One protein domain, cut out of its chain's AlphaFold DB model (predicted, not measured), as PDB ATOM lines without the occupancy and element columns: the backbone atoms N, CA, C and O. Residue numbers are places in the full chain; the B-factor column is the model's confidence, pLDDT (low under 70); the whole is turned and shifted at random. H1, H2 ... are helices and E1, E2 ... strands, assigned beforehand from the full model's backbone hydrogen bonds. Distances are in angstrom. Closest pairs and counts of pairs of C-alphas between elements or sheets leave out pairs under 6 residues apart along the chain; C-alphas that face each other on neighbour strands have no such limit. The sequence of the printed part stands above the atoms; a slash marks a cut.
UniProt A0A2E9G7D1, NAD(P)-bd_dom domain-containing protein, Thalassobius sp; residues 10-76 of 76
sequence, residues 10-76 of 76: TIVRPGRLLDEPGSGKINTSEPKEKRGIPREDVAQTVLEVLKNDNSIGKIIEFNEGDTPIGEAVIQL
ATOM      1  N   THR A  10     131.094 145.406 132.201       97.62
ATOM      2  CA  THR A  10     131.636 146.760 132.350       97.62
ATOM      3  C   THR A  10     131.205 147.300 133.706       97.62
ATOM      4  O   THR A  10     130.041 147.184 134.088       97.62
ATOM      5  N   ILE A  11     132.139 147.862 134.473       96.50
ATOM      6  CA  ILE A  11     131.843 148.459 135.782       96.50
ATOM      7  C   ILE A  11     131.890 149.977 135.645       96.50
ATOM      8  O   ILE A  11     132.969 150.552 135.536       96.50
ATOM      9  N   VAL A  12     130.734 150.630 135.721       96.06
ATOM     10  CA  VAL A  12     130.637 152.094 135.809       96.06
ATOM     11  C   VAL A  12     130.775 152.552 137.263       96.06
ATOM     12  O   VAL A  12     130.121 152.024 138.163       96.06
ATOM     13  N   ARG A  13     131.655 153.523 137.510       95.56
ATOM     14  CA  ARG A  13     131.938 154.113 138.823       95.56
ATOM     15  C   ARG A  13     131.838 155.638 138.741       95.56
ATOM     16  O   ARG A  13     132.864 156.314 138.676       95.56
ATOM     17  N   PRO A  14     130.611 156.176 138.724       95.69
ATOM     18  CA  PRO A  14     130.421 157.614 138.813       95.69
ATOM     19  C   PRO A  14     130.935 158.143 140.158       95.69
ATOM     20  O   PRO A  14     130.924 157.417 141.160       95.69
ATOM     21  N   GLY A  15     131.340 159.411 140.204       93.62
ATOM     22  CA  GLY A  15     131.542 160.109 141.473       93.62
ATOM     23  C   GLY A  15     130.232 160.454 142.179       93.62
ATOM     24  O   GLY A  15     129.242 159.720 142.134       93.62
ATOM     25  N   ARG A  16     130.224 161.583 142.898       94.94
ATOM     26  CA  ARG A  16     129.065 161.998 143.701       94.94
ATOM     27  C   ARG A  16     127.859 162.244 142.793       94.94
ATOM     28  O   ARG A  16     127.876 163.180 142.006       94.94
ATOM     29  N   LEU A  17     126.805 161.451 142.962       97.06
ATOM     30  CA  LEU A  17     125.561 161.615 142.212       97.06
ATOM     31  C   LEU A  17     124.854 162.913 142.593       97.06
ATOM     32  O   LEU A  17     124.746 163.234 143.782       97.06
ATOM     33  N   LEU A  18     124.347 163.606 141.581       96.69
ATOM     34  CA  LEU A  18     123.587 164.834 141.733       96.69
ATOM     35  C   LEU A  18     122.219 164.764 141.023       96.69
ATOM     36  O   LEU A  18     121.946 163.824 140.268       96.69
ATOM     37  N   ASP A  19     121.346 165.726 141.324       97.75
ATOM     38  CA  ASP A  19     119.955 165.800 140.841       97.75
ATOM     39  C   ASP A  19     119.702 167.008 139.917       97.75
ATOM     40  O   ASP A  19     118.558 167.276 139.549       97.75
ATOM     41  N   GLU A  20     120.743 167.746 139.528       94.75
ATOM     42  CA  GLU A  20     120.644 168.761 138.479       94.75
ATOM     43  C   GLU A  20     120.529 168.113 137.081       94.75
ATOM     44  O   GLU A  20     120.856 166.933 136.918       94.75
ATOM     45  N   PRO A  21     120.061 168.859 136.060       97.75
ATOM     46  CA  PRO A  21     120.035 168.383 134.678       97.75
ATOM     47  C   PRO A  21     121.420 167.988 134.151       97.75
ATOM     48  O   PRO A  21     122.428 168.598 134.514       97.75
ATOM     49  N   GLY A  22     121.449 166.994 133.264       97.00
ATOM     50  CA  GLY A  22     122.665 166.532 132.601       97.00
ATOM     51  C   GLY A  22     123.281 167.572 131.666       97.00
ATOM     52  O   GLY A  22     122.588 168.354 131.012       97.00
ATOM     53  N   SER A  23     124.609 167.557 131.580       96.69
ATOM     54  CA  SER A  23     125.385 168.382 130.647       96.69
ATOM     55  C   SER A  23     125.681 167.660 129.324       96.69
ATOM     56  O   SER A  23     126.090 168.294 128.346       96.69
ATOM     57  N   GLY A  24     125.513 166.333 129.291       97.88
ATOM     58  CA  GLY A  24     125.915 165.463 128.188       97.88
ATOM     59  C   GLY A  24     127.430 165.264 128.069       97.88
ATOM     60  O   GLY A  24     127.901 164.757 127.042       97.88
ATOM     61  N   LYS A  25     128.208 165.678 129.079       96.88
ATOM     62  CA  LYS A  25     129.675 165.677 129.060       96.88
ATOM     63  C   LYS A  25     130.267 165.084 130.332       96.88
ATOM     64  O   LYS A  25     129.769 165.296 131.434       96.88
ATOM     65  N   ILE A  26     131.367 164.356 130.175       95.81
ATOM     66  CA  ILE A  26     132.069 163.677 131.266       95.81
ATOM     67  C   ILE A  26     133.586 163.803 131.123       95.81
ATOM     68  O   ILE A  26     134.113 164.155 130.070       95.81
ATOM     69  N   ASN A  27     134.298 163.483 132.198       93.81
ATOM     70  CA  ASN A  27     135.741 163.278 132.207       93.81
ATOM     71  C   ASN A  27     136.055 161.877 132.746       93.81
ATOM     72  O   ASN A  27     135.714 161.565 133.888       93.81
ATOM     73  N   THR A  28     136.718 161.058 131.928       92.25
ATOM     74  CA  THR A  28     137.177 159.697 132.258       92.25
ATOM     75  C   THR A  28     138.685 159.621 132.543       92.25
ATOM     76  O   THR A  28     139.149 158.638 133.115       92.25
ATOM     77  N   SER A  29     139.456 160.656 132.188       84.44
ATOM     78  CA  SER A  29     140.922 160.697 132.320       84.44
ATOM     79  C   SER A  29     141.376 161.077 133.729       84.44
ATOM     80  O   SER A  29     142.329 160.506 134.258       84.44
ATOM     81  N   GLU A  30     140.682 162.029 134.360       75.12
ATOM     82  CA  GLU A  30     140.997 162.518 135.710       75.12
ATOM     83  C   GLU A  30     139.752 162.577 136.618       75.12
ATOM     84  O   GLU A  30     139.399 163.627 137.158       75.12
ATOM     85  N   PRO A  31     139.084 161.438 136.877       65.56
ATOM     86  CA  PRO A  31     137.833 161.379 137.644       65.56
ATOM     87  C   PRO A  31     138.018 161.642 139.151       65.56
ATOM     88  O   PRO A  31     137.116 161.412 139.953       65.56
ATOM     89  N   LYS A  32     139.203 162.084 139.588       61.81
ATOM     90  CA  LYS A  32     139.489 162.415 140.992       61.81
ATOM     91  C   LYS A  32     139.197 163.869 141.337       61.81
ATOM     92  O   LYS A  32     139.219 164.217 142.521       61.81
ATOM     93  N   GLU A  33     138.914 164.717 140.352       63.44
ATOM     94  CA  GLU A  33     138.381 166.038 140.660       63.44
ATOM     95  C   GLU A  33     137.028 165.888 141.361       63.44
ATOM     96  O   GLU A  33     136.195 165.094 140.938       63.44
ATOM     97  N   LYS A  34     136.800 166.639 142.447       61.06
ATOM     98  CA  LYS A  34     135.607 166.551 143.319       61.06
ATOM     99  C   LYS A  34     134.292 166.992 142.647       61.06
ATOM    100  O   LYS A  34     133.367 167.417 143.340       61.06
ATOM    101  N   ARG A  35     134.210 166.952 141.319       77.50
ATOM    102  CA  ARG A  35     132.993 167.253 140.572       77.50
ATOM    103  C   ARG A  35     132.021 166.093 140.768       77.50
ATOM    104  O   ARG A  35     132.426 164.931 140.801       77.50
ATOM    105  N   GLY A  36     130.755 166.417 141.009       92.25
ATOM    106  CA  GLY A  36     129.712 165.401 140.998       92.25
ATOM    107  C   GLY A  36     129.384 164.997 139.565       92.25
ATOM    108  O   GLY A  36     130.082 165.367 138.623       92.25
ATOM    109  N   ILE A  37     128.325 164.220 139.407       96.31
ATOM    110  CA  ILE A  37     127.775 163.878 138.103       96.31
ATOM    111  C   ILE A  37     126.246 163.809 138.200       96.31
ATOM    112  O   ILE A  37     125.722 163.113 139.083       96.31
ATOM    113  N   PRO A  38     125.511 164.512 137.323       97.75
ATOM    114  CA  PRO A  38     124.072 164.339 137.177       97.75
ATOM    115  C   PRO A  38     123.695 162.880 136.909       97.75
ATOM    116  O   PRO A  38     124.328 162.193 136.107       97.75
ATOM    117  N   ARG A  39     122.620 162.389 137.536       98.38
ATOM    118  CA  ARG A  39     122.111 161.026 137.265       98.38
ATOM    119  C   ARG A  39     121.721 160.815 135.799       98.38
ATOM    120  O   ARG A  39     121.821 159.693 135.308       98.38
ATOM    121  N   GLU A  40     121.308 161.878 135.115       98.38
ATOM    122  CA  GLU A  40     121.027 161.872 133.676       98.38
ATOM    123  C   GLU A  40     122.276 161.514 132.859       98.38
ATOM    124  O   GLU A  40     122.235 160.579 132.058       98.38
ATOM    125  N   ASP A  41     123.415 162.150 133.148       98.12
ATOM    126  CA  ASP A  41     124.682 161.867 132.464       98.12
ATOM    127  C   ASP A  41     125.201 160.454 132.792       98.12
ATOM    128  O   ASP A  41     125.776 159.783 131.932       98.12
ATOM    129  N   VAL A  42     124.942 159.939 134.002       98.19
ATOM    130  CA  VAL A  42     125.231 158.532 134.345       98.19
ATOM    131  C   VAL A  42     124.408 157.580 133.477       98.19
ATOM    132  O   VAL A  42     124.961 156.632 132.919       98.19
ATOM    133  N   ALA A  43     123.103 157.823 133.337       98.38
ATOM    134  CA  ALA A  43     122.228 156.993 132.514       98.38
ATOM    135  C   ALA A  43     122.640 157.033 131.033       98.38
ATOM    136  O   ALA A  43     122.720 155.985 130.387       98.38
ATOM    137  N   GLN A  44     122.970 158.217 130.513       98.19
ATOM    138  CA  GLN A  44     123.466 158.373 129.150       98.19
ATOM    139  C   GLN A  44     124.815 157.666 128.945       98.19
ATOM    140  O   GLN A  44     125.008 157.005 127.927       98.19
ATOM    141  N   THR A  45     125.714 157.718 129.931       97.88
ATOM    142  CA  THR A  45     126.991 156.985 129.891       97.88
ATOM    143  C   THR A  45     126.773 155.473 129.859       97.88
ATOM    144  O   THR A  45     127.406 154.783 129.064       97.88
ATOM    145  N   VAL A  46     125.845 154.938 130.663       98.12
ATOM    146  CA  VAL A  46     125.494 153.506 130.633       98.12
ATOM    147  C   VAL A  46     124.931 153.105 129.271       98.12
ATOM    148  O   VAL A  46     125.326 152.074 128.727       98.12
ATOM    149  N   LEU A  47     124.040 153.919 128.699       98.00
ATOM    150  CA  LEU A  47     123.492 153.667 127.366       98.00
ATOM    151  C   LEU A  47     124.596 153.613 126.306       98.00
ATOM    152  O   LEU A  47     124.527 152.796 125.392       98.00
ATOM    153  N   GLU A  48     125.595 154.479 126.416       97.94
ATOM    154  CA  GLU A  48     126.681 154.537 125.450       97.94
ATOM    155  C   GLU A  48     127.677 153.384 125.614       97.94
ATOM    156  O   GLU A  48     128.102 152.797 124.624       97.94
ATOM    157  N   VAL A  49     127.965 152.975 126.850       97.44
ATOM    158  CA  VAL A  49     128.736 151.758 127.151       97.44
ATOM    159  C   VAL A  49     128.112 150.523 126.498       97.44
ATOM    160  O   VAL A  49     128.820 149.742 125.873       97.44
ATOM    161  N   LEU A  50     126.783 150.374 126.559       96.62
ATOM    162  CA  LEU A  50     126.078 149.234 125.955       96.62
ATOM    163  C   LEU A  50     126.205 149.151 124.425       96.62
ATOM    164  O   LEU A  50     125.954 148.092 123.860       96.62
ATOM    165  N   LYS A  51     126.550 150.252 123.747       96.75
ATOM    166  CA  LYS A  51     126.725 150.285 122.286       96.75
ATOM    167  C   LYS A  51     128.163 150.021 121.846       96.75
ATOM    168  O   LYS A  51     128.398 149.876 120.649       96.75
ATOM    169  N   ASN A  52     129.117 150.021 122.778       95.88
ATOM    170  CA  ASN A  52     130.538 150.021 122.468       95.88
ATOM    171  C   ASN A  52     131.265 148.886 123.210       95.88
ATOM    172  O   ASN A  52     131.574 148.978 124.401       95.88
ATOM    173  N   ASP A  53     131.613 147.831 122.470       96.88
ATOM    174  CA  ASP A  53     132.305 146.640 122.992       96.88
ATOM    175  C   ASP A  53     133.722 146.939 123.517       96.88
ATOM    176  O   ASP A  53     134.287 146.160 124.285       96.88
ATOM    177  N   ASN A  54     134.304 148.098 123.171       96.75
ATOM    178  CA  ASN A  54     135.595 148.550 123.709       96.75
ATOM    179  C   ASN A  54     135.575 148.732 125.241       96.75
ATOM    180  O   ASN A  54     136.635 148.897 125.846       96.75
ATOM    181  N   SER A  55     134.394 148.720 125.859       96.44
ATOM    182  CA  SER A  55     134.172 148.840 127.297       96.44
ATOM    183  C   SER A  55     134.159 147.493 128.042       96.44
ATOM    184  O   SER A  55     134.163 147.476 129.279       96.44
ATOM    185  N   ILE A  56     134.167 146.362 127.324       97.25
ATOM    186  CA  ILE A  56     134.151 145.019 127.915       97.25
ATOM    187  C   ILE A  56     135.424 144.788 128.742       97.25
ATOM    188  O   ILE A  56     136.544 145.098 128.338       97.25
ATOM    189  N   GLY A  57     135.245 144.246 129.945       96.12
ATOM    190  CA  GLY A  57     136.294 143.990 130.926       96.12
ATOM    191  C   GLY A  57     136.820 145.240 131.640       96.12
ATOM    192  O   GLY A  57     137.743 145.122 132.451       96.12
ATOM    193  N   LYS A  58     136.265 146.432 131.374       95.12
ATOM    194  CA  LYS A  58     136.783 147.699 131.910       95.12
ATOM    195  C   LYS A  58     136.031 148.187 133.146       95.12
ATOM    196  O   LYS A  58     134.873 147.851 133.413       95.12
ATOM    197  N   ILE A  59     136.734 149.012 133.916       94.94
ATOM    198  CA  ILE A  59     136.168 149.837 134.980       94.94
ATOM    199  C   ILE A  59     136.287 151.276 134.510       94.94
ATOM    200  O   ILE A  59     137.390 151.722 134.211       94.94
ATOM    201  N   ILE A  60     135.164 151.975 134.455       95.00
ATOM    202  CA  ILE A  60     135.084 153.338 133.953       95.00
ATOM    203  C   ILE A  60     134.749 154.231 135.140       95.00
ATOM    204  O   ILE A  60     133.637 154.177 135.668       95.00
ATOM    205  N   GLU A  61     135.725 155.013 135.581       95.31
ATOM    206  CA  GLU A  61     135.552 156.044 136.605       95.31
ATOM    207  C   GLU A  61     135.343 157.388 135.900       95.31
ATOM    208  O   GLU A  61     136.094 157.715 134.983       95.31
ATOM    209  N   PHE A  62     134.306 158.141 136.273       95.06
ATOM    210  CA  PHE A  62     133.972 159.399 135.596       95.06
ATOM    211  C   PHE A  62     133.176 160.363 136.475       95.06
ATOM    212  O   PHE A  62     132.383 159.944 137.320       95.06
ATOM    213  N   ASN A  63     133.368 161.656 136.212       95.06
ATOM    214  CA  ASN A  63     132.590 162.774 136.755       95.06
ATOM    215  C   ASN A  63     132.201 163.735 135.630       95.06
ATOM    216  O   ASN A  63     132.564 163.513 134.473       95.06
ATOM    217  N   GLU A  64     131.499 164.813 135.972       93.38
ATOM    218  CA  GLU A  64     131.251 165.930 135.062       93.38
ATOM    219  C   GLU A  64     132.568 166.478 134.482       93.38
ATOM    220  O   GLU A  64     133.598 166.549 135.163       93.38
ATOM    221  N   GLY A  65     132.537 166.851 133.205       93.44
ATOM    222  CA  GLY A  65     133.706 167.310 132.464       93.44
ATOM    223  C   GLY A  65     133.325 167.997 131.161       93.44
ATOM    224  O   GLY A  65     132.186 168.413 130.976       93.44
ATOM    225  N   ASP A  66     134.287 168.100 130.247       93.81
ATOM    226  CA  ASP A  66     134.126 168.876 129.013       93.81
ATOM    227  C   ASP A  66     134.003 168.009 127.748       93.81
ATOM    228  O   ASP A  66     133.635 168.524 126.688       93.81
ATOM    229  N   THR A  67     134.255 166.700 127.852       96.19
ATOM    230  CA  THR A  67     134.214 165.766 126.719       96.19
ATOM    231  C   THR A  67     132.807 165.193 126.545       96.19
ATOM    232  O   THR A  67     132.255 164.664 127.512       96.19
ATOM    233  N   PRO A  68     132.204 165.236 125.342       98.06
ATOM    234  CA  PRO A  68     130.919 164.587 125.085       98.06
ATOM    235  C   PRO A  68     130.938 163.100 125.460       98.06
ATOM    236  O   PRO A  68     131.901 162.398 125.152       98.06
ATOM    237  N   ILE A  69     129.860 162.596 126.071       97.75
ATOM    238  CA  ILE A  69     129.782 161.201 126.555       97.75
ATOM    239  C   ILE A  69     130.120 160.178 125.461       97.75
ATOM    240  O   ILE A  69     130.887 159.250 125.709       97.75
ATOM    241  N   GLY A  70     129.602 160.371 124.242       97.12
ATOM    242  CA  GLY A  70     129.906 159.513 123.089       97.12
ATOM    243  C   GLY A  70     131.400 159.420 122.791       97.12
ATOM    244  O   GLY A  70     131.955 158.331 122.679       97.12
ATOM    245  N   GLU A  71     132.068 160.570 122.724       97.25
ATOM    246  CA  GLU A  71     133.505 160.635 122.459       97.25
ATOM    247  C   GLU A  71     134.312 160.020 123.604       97.25
ATOM    248  O   GLU A  71     135.222 159.231 123.358       97.25
ATOM    249  N   ALA A  72     133.938 160.322 124.851       95.81
ATOM    250  CA  ALA A  72     134.609 159.800 126.033       95.81
ATOM    251  C   ALA A  72     134.544 158.266 126.110       95.81
ATOM    252  O   ALA A  72     135.538 157.643 126.477       95.81
ATOM    253  N   VAL A  73     133.409 157.654 125.745       95.94
ATOM    254  CA  VAL A  73     133.238 156.189 125.748       95.94
ATOM    255  C   VAL A  73     133.998 155.521 124.598       95.94
ATOM    256  O   VAL A  73     134.625 154.481 124.796       95.94
ATOM    257  N   ILE A  74     134.013 156.122 123.406       95.25
ATOM    258  CA  ILE A  74     134.769 155.596 122.257       95.25
ATOM    259  C   ILE A  74     136.285 155.583 122.538       95.25
ATOM    260  O   ILE A  74     136.998 154.709 122.046       95.25
ATOM    261  N   GLN A  75     136.776 156.515 123.361       91.12
ATOM    262  CA  GLN A  75     138.198 156.691 123.684       91.12
ATOM    263  C   GLN A  75     138.688 155.912 124.927       91.12
ATOM    264  O   GLN A  75     139.828 156.118 125.347       91.12
ATOM    265  N   LEU A  76     137.850 155.050 125.523       88.12
ATOM    266  CA  LEU A  76     138.165 154.258 126.729       88.12
ATOM    267  C   LEU A  76     139.294 153.231 126.580       88.12
ATOM    268  O   LEU A  76     139.737 152.895 125.465       88.12
TER     269      LEU A  76
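What this domain is: This is residues 10 to 76 of the 76 residues of the protein "NAD(P)-bd_dom domain-containing protein" of Thalassobius sp (UniProt A0A2E9G7D1). A small sheet, E1, E3 and E2 side by side, has H1 over one face in two layers, a helix on a sheet; short H2 packs on H1 near E2. The 67 printed residues hold E1 E2 H1 E3 H2 in chain order; the sheet and the class are mixed, with under half of the residues in named elements. It is compact, radius of gyration of the C-alphas 10.5 A, spanning 29 by 20 by 18 A.

Where its parts are: Find C-alpha 11 at (131.843, 148.459, 135.782), where E1, residues 11 to 14, begins. E2 is residues 25 to 27; H1, residues 39 to 49, runs 15.2 A, and E3, residues 59 to 64, 16.8 A. H2, residues 69 to 74, ends at C-alpha 74, (134.769, 155.596, 122.257).

How they stand to each other: Look at inner strand E3: it is parallel to E1, N 13 and O 60 being 2.8 A apart, and antiparallel to E2, N 27 and O 63 being 2.9 A apart. H1 is on the sheet, height 7.5 A. H1 and H2 touch, C-alphas of Thr 45 and Ile 69 closest at 6.1 A; H2 only grazes the sheet. In both helices every O i to N i+4 pair is within hydrogen-bond range.

The domain as a whole: The printed part has no cut. The link from E2 to H1 is long; in it, residues 31 to 34 have pLDDT under 70.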